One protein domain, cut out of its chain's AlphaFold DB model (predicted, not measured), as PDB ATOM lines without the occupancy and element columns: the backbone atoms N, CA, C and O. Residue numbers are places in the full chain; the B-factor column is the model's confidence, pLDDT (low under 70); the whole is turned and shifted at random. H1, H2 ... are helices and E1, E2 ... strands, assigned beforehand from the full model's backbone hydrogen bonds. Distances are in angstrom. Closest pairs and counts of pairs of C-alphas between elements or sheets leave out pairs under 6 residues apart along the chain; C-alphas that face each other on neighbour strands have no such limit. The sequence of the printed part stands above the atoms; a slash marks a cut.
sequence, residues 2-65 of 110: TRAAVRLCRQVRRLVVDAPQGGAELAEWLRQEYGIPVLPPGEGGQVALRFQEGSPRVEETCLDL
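AT A GLANCE: This is residues 2 to 65 of the 110 residues of an uncharacterized protein of Colidextribacter sp. OB.20 (UniProt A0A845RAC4). A small sheet of three short parallel strands, E1, E2 and E3, has one longer helix, H2, lying over its E1 edge and running along that strand. A short helix, H1, is off the sheet at one far end of the elongated outline, near the last residue of H2, and the link between E2 and E3 reaches the other end. The printed part has 64 residues, with two named helices and three named strands in the order H1, E1, H2, E2, E3; the sheet's order is E1, E2, E3. The class is mixed, helices and strands, though under half of the residues, 31, are in named elements. The whole is compact, with a radius of gyration of the C-alphas of 11.6 A, and spans 38 by 23 by 19 A.

IN THESE COORDINATES: H1 takes residues 2 to 8, beginning at C-alpha 2 at (-39.159, -11.887, 28.961). E1, residues 15 to 18, is 9.9 A long. H2, residues 23 to 34, begins at C-alpha 23 at (-19.174, -5.376, 15.531) and is 15.8 A long. E2 is residues 47 to 50 and E3 residues 61 to 64, each 9.7 A long; E3 ends at C-alpha 64 at (-23.526, 7.711, 14.851).

HOW THE PARTS SIT: E1 and E2 are parallel neighbours at 20 degrees, with N 16 and O 47 within hydrogen-bond range at 2.9 A. E2 and E3 are parallel at 12 degrees, with N 48 and O 61 at 2.9 A. E1 and E3 are the edge strands. H2 is on the sheet at a height over the sheet of 10.1 A, over E1; the local plane there is only just defined, by 6 C-alphas. It runs along the strands, at 13 degrees to E1 on the local plane. The closest C-alphas of E1 and H2 are those of Val 17 and Gly 23, 5.8 A apart. E1, H2 and E2 form a strand-helix-strand unit, two parallel neighbour strands with a helix between them in the chain, and its crossover is left-handed. Residues 15 to 16 of E1 also pair, parallel, with residues 38 to 39. H1 is not on the sheet, and it is apart from E2 and E3. H1 and H2 are close but not clearly touching, the closest C-alphas being those of Ala 5 and Tyr 34, 6.5 A apart; they run opposite ways at a steep tilt of 53 degrees. In H2 every O i to N i+4 pair is within hydrogen-bond range, in H1 2 of 3.

THE WHOLE: The two C-alphas farthest apart, those of Arg 3 and Gly 54, are 37.9 A from each other. The printed part has no cut. The link from H2 to E2, 12 residues, is long, and that from E1 to H2 is tight. The mean pLDDT of the printed part is 75.7; residues 2 to 13 and 41 to 44 are under 70.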
ATOM      1  N   THR A   2     -38.616 -11.323  30.225       36.28
ATOM      2  CA  THR A   2     -39.159 -11.887  28.961       36.28
ATOM      3  C   THR A   2     -40.315 -11.082  28.338       36.28
ATOM      4  O   THR A   2     -40.353 -10.871  27.132       36.28
ATOM      5  N   ARG A   3     -41.247 -10.555  29.147       40.22
ATOM      6  CA  ARG A   3     -42.396  -9.760  28.657       40.22
ATOM      7  C   ARG A   3     -42.007  -8.364  28.135       40.22
ATOM      8  O   ARG A   3     -42.732  -7.810  27.312       40.22
ATOM      9  N   ALA A   4     -40.889  -7.807  28.612       39.75
ATOM     10  CA  ALA A   4     -40.333  -6.539  28.133       39.75
ATOM     11  C   ALA A   4     -39.549  -6.755  26.829       39.75
ATOM     12  O   ALA A   4     -39.799  -6.049  25.857       39.75
ATOM     13  N   ALA A   5     -38.728  -7.811  26.771       42.03
ATOM     14  CA  ALA A   5     -38.034  -8.237  25.554       42.03
ATOM     15  C   ALA A   5     -39.019  -8.512  24.401       42.03
ATOM     16  O   ALA A   5     -38.895  -7.932  23.331       42.03
ATOM     17  N   VAL A   6     -40.109  -9.256  24.642       51.34
ATOM     18  CA  VAL A   6     -41.158  -9.517  23.630       51.34
ATOM     19  C   VAL A   6     -41.835  -8.235  23.108       51.34
ATOM     20  O   VAL A   6     -42.272  -8.190  21.954       51.34
ATOM     21  N   ARG A   7     -41.937  -7.179  23.929       53.00
ATOM     22  CA  ARG A   7     -42.472  -5.877  23.492       53.00
ATOM     23  C   ARG A   7     -41.458  -5.085  22.663       53.00
ATOM     24  O   ARG A   7     -41.855  -4.515  21.651       53.00
ATOM     25  N   LEU A   8     -40.185  -5.096  23.055       49.25
ATOM     26  CA  LEU A   8     -39.105  -4.364  22.386       49.25
ATOM     27  C   LEU A   8     -38.683  -5.013  21.056       49.25
ATOM     28  O   LEU A   8     -38.533  -4.305  20.062       49.25
ATOM     29  N   CYS A   9     -38.633  -6.349  20.972       52.34
ATOM     30  CA  CYS A   9     -38.345  -7.085  19.728       52.34
ATOM     31  C   CYS A   9     -39.331  -6.759  18.587       52.34
ATOM     32  O   CYS A   9     -39.008  -6.915  17.413       52.34
ATOM     33  N   ARG A  10     -40.556  -6.307  18.900       53.41
ATOM     34  CA  ARG A  10     -41.533  -5.881  17.879       53.41
ATOM     35  C   ARG A  10     -41.245  -4.498  17.299       53.41
ATOM     36  O   ARG A  10     -41.722  -4.219  16.193       53.41
ATOM     37  N   GLN A  11     -40.533  -3.659  18.048       59.56
ATOM     38  CA  GLN A  11     -40.232  -2.272  17.700       59.56
ATOM     39  C   GLN A  11     -38.893  -2.141  16.969       59.56
ATOM     40  O   GLN A  11     -38.798  -1.327  16.060       59.56
ATOM     41  N   VAL A  12     -37.910  -2.994  17.273       61.19
ATOM     42  CA  VAL A  12     -36.621  -3.048  16.562       61.19
ATOM     43  C   VAL A  12     -36.523  -4.379  15.823       61.19
ATOM     44  O   VAL A  12     -36.115  -5.389  16.387       61.19
ATOM     45  N   ARG A  13     -36.966  -4.412  14.559       64.94
ATOM     46  CA  ARG A  13     -37.039  -5.670  13.788       64.94
ATOM     47  C   ARG A  13     -35.775  -5.987  12.992       64.94
ATOM     48  O   ARG A  13     -35.606  -7.135  12.597       64.94
ATOM     49  N   ARG A  14     -34.938  -4.983  12.707       76.62
ATOM     50  CA  ARG A  14     -33.748  -5.092  11.847       76.62
ATOM     51  C   ARG A  14     -32.697  -4.063  12.271       76.62
ATOM     52  O   ARG A  14     -32.816  -2.896  11.893       76.62
ATOM     53  N   LEU A  15     -31.726  -4.491  13.076       82.75
ATOM     54  CA  LEU A  15     -30.608  -3.662  13.533       82.75
ATOM     55  C   LEU A  15     -29.355  -3.973  12.712       82.75
ATOM     56  O   LEU A  15     -29.031  -5.140  12.555       82.75
ATOM     57  N   VAL A  16     -28.627  -2.966  12.245       86.56
ATOM     58  CA  VAL A  16     -27.296  -3.129  11.637       86.56
ATOM     59  C   VAL A  16     -26.239  -2.574  12.589       86.56
ATOM     60  O   VAL A  16     -26.450  -1.532  13.210       86.56
ATOM     61  N   VAL A  17     -25.108  -3.268  12.710       83.56
ATOM     62  CA  VAL A  17     -23.919  -2.777  13.422       83.56
ATOM     63  C   VAL A  17     -22.818  -2.539  12.395       83.56
ATOM     64  O   VAL A  17     -22.302  -3.477  11.793       83.56
ATOM     65  N   ASP A  18     -22.475  -1.273  12.194       85.38
ATOM     66  CA  ASP A  18     -21.431  -0.810  11.285       85.38
ATOM     67  C   ASP A  18     -20.203  -0.410  12.106       85.38
ATOM     68  O   ASP A  18     -20.147   0.676  12.687       85.38
ATOM     69  N   ALA A  19     -19.239  -1.323  12.209       84.38
ATOM     70  CA  ALA A  19     -18.026  -1.130  12.990       84.38
ATOM     71  C   ALA A  19     -16.818  -1.766  12.287       84.38
ATOM     72  O   ALA A  19     -16.941  -2.873  11.755       84.38
ATOM     73  N   PRO A  20     -15.634  -1.127  12.330       81.19
ATOM     74  CA  PRO A  20     -14.428  -1.663  11.705       81.19
ATOM     75  C   PRO A  20     -13.920  -2.916  12.430       81.19
ATOM     76  O   PRO A  20     -13.307  -3.785  11.816       81.19
ATOM     77  N   GLN A  21     -14.153  -3.004  13.744       83.06
ATOM     78  CA  GLN A  21     -13.737  -4.095  14.629       83.06
ATOM     79  C   GLN A  21     -14.795  -4.286  15.729       83.06
ATOM     80  O   GLN A  21     -15.525  -3.350  16.051       83.06
ATOM     81  N   GLY A  22     -14.918  -5.494  16.289       81.62
ATOM     82  CA  GLY A  22     -15.821  -5.785  17.419       81.62
ATOM     83  C   GLY A  22     -17.325  -5.829  17.097       81.62
ATOM     84  O   GLY A  22     -18.108  -6.314  17.908       81.62
ATOM     85  N   GLY A  23     -17.753  -5.406  15.901       83.44
ATOM     86  CA  GLY A  23     -19.174  -5.376  15.531       83.44
ATOM     87  C   GLY A  23     -19.864  -6.744  15.569       83.44
ATOM     88  O   GLY A  23     -21.021  -6.834  15.969       83.44
ATOM     89  N   ALA A  24     -19.150  -7.818  15.215       85.38
ATOM     90  CA  ALA A  24     -19.682  -9.182  15.268       85.38
ATOM     91  C   ALA A  24     -19.888  -9.685  16.708       85.38
ATOM     92  O   ALA A  24     -20.891 -10.334  16.989       85.38
ATOM     93  N   GLU A  25     -18.971  -9.355  17.621       86.25
ATOM     94  CA  GLU A  25     -19.088  -9.695  19.044       86.25
ATOM     95  C   GLU A  25     -20.250  -8.936  19.688       86.25
ATOM     96  O   GLU A  25     -21.091  -9.540  20.350       86.25
ATOM     97  N   LEU A  26     -20.364  -7.634  19.405       81.69
ATOM     98  CA  LEU A  26     -21.494  -6.822  19.853       81.69
ATOM     99  C   LEU A  26     -22.822  -7.361  19.304       81.69
ATOM    100  O   LEU A  26     -23.798  -7.468  20.045       81.69
ATOM    101  N   ALA A  27     -22.868  -7.727  18.021       85.38
ATOM    102  CA  ALA A  27     -24.053  -8.308  17.402       85.38
ATOM    103  C   ALA A  27     -24.480  -9.614  18.088       85.38
ATOM    104  O   ALA A  27     -25.670  -9.818  18.336       85.38
ATOM    105  N   GLU A  28     -23.522 -10.484  18.405       87.06
ATOM    106  CA  GLU A  28     -23.786 -11.746  19.089       87.06
ATOM    107  C   GLU A  28     -24.245 -11.525  20.533       87.06
ATOM    108  O   GLU A  28     -25.259 -12.088  20.945       87.06
ATOM    109  N   TRP A  29     -23.590 -10.633  21.275       84.06
ATOM    110  CA  TRP A  29     -24.012 -10.278  22.628       84.06
ATOM    111  C   TRP A  29     -25.430  -9.688  22.654       84.06
ATOM    112  O   TRP A  29     -26.259 -10.115  23.453       84.06
ATOM    113  N   LEU A  30     -25.766  -8.775  21.731       82.31
ATOM    114  CA  LEU A  30     -27.115  -8.198  21.621       82.31
ATOM    115  C   LEU A  30     -28.187  -9.255  21.313       82.31
ATOM    116  O   LEU A  30     -29.317  -9.167  21.808       82.31
ATOM    117  N   ARG A  31     -27.845 -10.262  20.503       82.94
ATOM    118  CA  ARG A  31     -28.725 -11.407  20.229       82.94
ATOM    119  C   ARG A  31     -28.911 -12.271  21.474       82.94
ATOM    120  O   ARG A  31     -30.045 -12.637  21.771       82.94
ATOM    121  N   GLN A  32     -27.834 -12.581  22.191       82.44
ATOM    122  CA  GLN A  32     -27.861 -13.451  23.370       82.44
ATOM    123  C   GLN A  32     -28.573 -12.802  24.559       82.44
ATOM    124  O   GLN A  32     -29.452 -13.418  25.158       82.44
ATOM    125  N   GLU A  33     -28.230 -11.555  24.871       79.44
ATOM    126  CA  GLU A  33     -28.717 -10.858  26.063       79.44
ATOM    127  C   GLU A  33     -30.146 -10.325  25.873       79.44
ATOM    128  O   GLU A  33     -30.986 -10.414  26.770       79.44
ATOM    129  N   TYR A  34     -30.460  -9.806  24.680       73.62
ATOM    130  CA  TYR A  34     -31.716  -9.083  24.438       73.62
ATOM    131  C   TYR A  34     -32.606  -9.695  23.352       73.62
ATOM    132  O   TYR A  34     -33.722  -9.215  23.145       73.62
ATOM    133  N   GLY A  35     -32.157 -10.740  22.649       78.06
ATOM    134  CA  GLY A  35     -32.916 -11.340  21.546       78.06
ATOM    135  C   GLY A  35     -33.069 -10.415  20.335       78.06
ATOM    136  O   GLY A  35     -34.030 -10.556  19.575       78.06
ATOM    137  N   ILE A  36     -32.177  -9.430  20.172       79.50
ATOM    138  CA  ILE A  36     -32.273  -8.442  19.090       79.50
ATOM    139  C   ILE A  36     -31.796  -9.070  17.772       79.50
ATOM    140  O   ILE A  36     -30.674  -9.574  17.705       79.50
ATOM    141  N   PRO A  37     -32.592  -9.009  16.691       77.69
ATOM    142  CA  PRO A  37     -32.167  -9.476  15.378       77.69
ATOM    143  C   PRO A  37     -31.197  -8.472  14.734       77.69
ATOM    144  O   PRO A  37     -31.608  -7.508  14.081       77.69
ATOM    145  N   VAL A  38     -29.897  -8.704  14.929       81.69
ATOM    146  CA  VAL A  38     -28.830  -7.951  14.251       81.69
ATOM    147  C   VAL A  38     -28.567  -8.550  12.868       81.69
ATOM    148  O   VAL A  38     -28.337  -9.754  12.768       81.69
ATOM    149  N   LEU A  39     -28.614  -7.746  11.811       80.81
ATOM    150  CA  LEU A  39     -28.353  -8.136  10.427       80.81
ATOM    151  C   LEU A  39     -26.857  -8.031  10.083       80.81
ATOM    152  O   LEU A  39     -26.142  -7.236  10.700       80.81
ATOM    153  N   PRO A  40     -26.373  -8.809   9.098       70.19
ATOM    154  CA  PRO A  40     -25.036  -8.626   8.544       70.19
ATOM    155  C   PRO A  40     -24.846  -7.214   7.956       70.19
ATOM    156  O   PRO A  40     -25.804  -6.631   7.439       70.19
ATOM    157  N   PRO A  41     -23.616  -6.667   7.965       65.56
ATOM    158  CA  PRO A  41     -23.316  -5.403   7.296       65.56
ATOM    159  C   PRO A  41     -23.722  -5.427   5.815       65.56
ATOM    160  O   PRO A  41     -23.420  -6.381   5.099       65.56
ATOM    161  N   GLY A  42     -24.391  -4.370   5.348       64.94
ATOM    162  CA  GLY A  42     -24.863  -4.238   3.962       64.94
ATOM    163  C   GLY A  42     -26.276  -4.772   3.703       64.94
ATOM    164  O   GLY A  42     -26.874  -4.424   2.685       64.94
ATOM    165  N   GLU A  43     -26.858  -5.545   4.625       67.50
ATOM    166  CA  GLU A  43     -28.290  -5.841   4.599       67.50
ATOM    167  C   GLU A  43     -29.052  -4.672   5.231       67.50
ATOM    168  O   GLU A  43     -29.057  -4.517   6.448       67.50
ATOM    169  N   GLY A  44     -29.664  -3.826   4.394       65.19
ATOM    170  CA  GLY A  44     -30.327  -2.589   4.820       65.19
ATOM    171  C   GLY A  44     -31.268  -2.788   6.014       65.19
ATOM    172  O   GLY A  44     -32.314  -3.444   5.912       65.19
ATOM    173  N   GLY A  45     -30.876  -2.213   7.152       74.88
ATOM    174  CA  GLY A  45     -31.621  -2.269   8.403       74.88
ATOM    175  C   GLY A  45     -32.769  -1.265   8.461       74.88
ATOM    176  O   GLY A  45     -32.996  -0.471   7.553       74.88
ATOM    177  N   GLN A  46     -33.510  -1.278   9.568       80.56
ATOM    178  CA  GLN A  46     -34.356  -0.138   9.938       80.56
ATOM    179  C   GLN A  46     -33.564   0.866  10.785       80.56
ATOM    180  O   GLN A  46     -33.736   2.077  10.649       80.56
ATOM    181  N   VAL A  47     -32.698   0.346  11.661       84.19
ATOM    182  CA  VAL A  47     -31.829   1.127  12.541       84.19
ATOM    183  C   VAL A  47     -30.383   0.673  12.364       84.19
ATOM    184  O   VAL A  47     -30.137  -0.530  12.287       84.19
ATOM    185  N   ALA A  48     -29.436   1.611  12.354       87.75
ATOM    186  CA  ALA A  48     -28.002   1.328  12.377       87.75
ATOM    187  C   ALA A  48     -27.315   1.912  13.622       87.75
ATOM    188  O   ALA A  48     -27.519   3.082  13.956       87.75
ATOM    189  N   LEU A  49     -26.468   1.112  14.275       87.69
ATOM    190  CA  LEU A  49     -25.435   1.587  15.199       87.69
ATOM    191  C   LEU A  49     -24.133   1.713  14.420       87.69
ATOM    192  O   LEU A  49     -23.659   0.725  13.859       87.69
ATOM    193  N   ARG A  50     -23.567   2.915  14.369       89.12
ATOM    194  CA  ARG A  50     -22.407   3.215  13.534       89.12
ATOM    195  C   ARG A  50     -21.248   3.671  14.397       89.12
ATOM    196  O   ARG A  50     -21.393   4.616  15.164       89.12
ATOM    197  N   PHE A  51     -20.101   3.025  14.237       86.75
ATOM    198  CA  PHE A  51     -18.873   3.269  14.998       86.75
ATOM    199  C   PHE A  51     -17.716   3.747  14.102       86.75
ATOM    200  O   PHE A  51     -16.569   3.783  14.541       86.75
ATOM    201  N   GLN A  52     -17.999   4.097  12.842       87.06
ATOM    202  CA  GLN A  52     -17.012   4.622  11.899       87.06
ATOM    203  C   GLN A  52     -17.592   5.624  10.903       87.06
ATOM    204  O   GLN A  52     -18.774   5.598  10.552       87.06
ATOM    205  N   GLU A  53     -16.696   6.465  10.395       85.38
ATOM    206  CA  GLU A  53     -16.945   7.356   9.268       85.38
ATOM    207  C   GLU A  53     -16.874   6.621   7.924       85.38
ATOM    208  O   GLU A  53     -16.260   5.566   7.794       85.38
ATOM    209  N   GLY A  54     -17.484   7.210   6.891       80.94
ATOM    210  CA  GLY A  54     -17.312   6.773   5.501       80.94
ATOM    211  C   GLY A  54     -18.319   5.736   5.000       80.94
ATOM    212  O   GLY A  54     -18.508   5.632   3.788       80.94
ATOM    213  N   SER A  55     -19.034   5.036   5.882       79.69
ATOM    214  CA  SER A  55     -20.134   4.161   5.457       79.69
ATOM    215  C   SER A  55     -21.353   4.978   4.988       79.69
ATOM    216  O   SER A  55     -21.699   5.990   5.616       79.69
ATOM    217  N   PRO A  56     -22.042   4.571   3.907       79.12
ATOM    218  CA  PRO A  56     -23.284   5.210   3.480       79.12
ATOM    219  C   PRO A  56     -24.374   5.108   4.555       79.12
ATOM    220  O   PRO A  56     -24.556   4.057   5.164       79.12
ATOM    221  N   ARG A  57     -25.130   6.191   4.768       81.12
ATOM    222  CA  ARG A  57     -26.290   6.204   5.669       81.12
ATOM    223  C   ARG A  57     -27.522   5.719   4.904       81.12
ATOM    224  O   ARG A  57     -28.171   6.524   4.238       81.12
ATOM    225  N   VAL A  58     -27.788   4.417   4.936       81.81
ATOM    226  CA  VAL A  58     -28.894   3.806   4.174       81.81
ATOM    227  C   VAL A  58     -30.141   3.562   5.027       81.81
ATOM    228  O   VAL A  58     -31.243   3.519   4.489       81.81
ATOM    229  N   GLU A  59     -29.983   3.446   6.346       85.38
ATOM    230  CA  GLU A  59     -31.075   3.235   7.295       85.38
ATOM    231  C   GLU A  59     -31.839   4.525   7.630       85.38
ATOM    232  O   GLU A  59     -31.279   5.624   7.673       85.38
ATOM    233  N   GLU A  60     -33.130   4.376   7.947       80.88
ATOM    234  CA  GLU A  60     -34.013   5.481   8.353       80.88
ATOM    235  C   GLU A  60     -33.534   6.142   9.651       80.88
ATOM    236  O   GLU A  60     -33.542   7.364   9.790       80.88
ATOM    237  N   THR A  61     -33.095   5.322  10.609       85.31
ATOM    238  CA  THR A  61     -32.553   5.777  11.890       85.31
ATOM    239  C   THR A  61     -31.111   5.314  12.007       85.31
ATOM    240  O   THR A  61     -30.825   4.126  11.873       85.31
ATOM    241  N   CYS A  62     -30.184   6.221  12.308       86.81
ATOM    242  CA  CYS A  62     -28.819   5.817  12.642       86.81
ATOM    243  C   CYS A  62     -28.311   6.589  13.843       86.81
ATOM    244  O   CYS A  62     -28.422   7.821  13.879       86.81
ATOM    245  N   LEU A  63     -27.735   5.840  14.776       88.06
ATOM    246  CA  LEU A  63     -26.951   6.362  15.876       88.06
ATOM    247  C   LEU A  63     -25.491   6.356  15.425       88.06
ATOM    248  O   LEU A  63     -24.894   5.290  15.269       88.06
ATOM    249  N   ASP A  64     -24.939   7.540  15.182       90.19
ATOM    250  CA  ASP A  64     -23.526   7.711  14.851       90.19
ATOM    251  C   ASP A  64     -22.766   7.888  16.178       90.19
ATOM    252  O   ASP A  64     -22.771   8.970  16.762       90.19
ATOM    253  N   LEU A  65     -22.183   6.800  16.684       87.50
ATOM    254  CA  LEU A  65     -21.536   6.664  17.998       87.50
ATOM    255  C   LEU A  65     -20.010   6.823  17.907       87.50
ATOM    256  O   LEU A  65     -19.250   6.103  18.551       87.50
TER     257      LEU A  65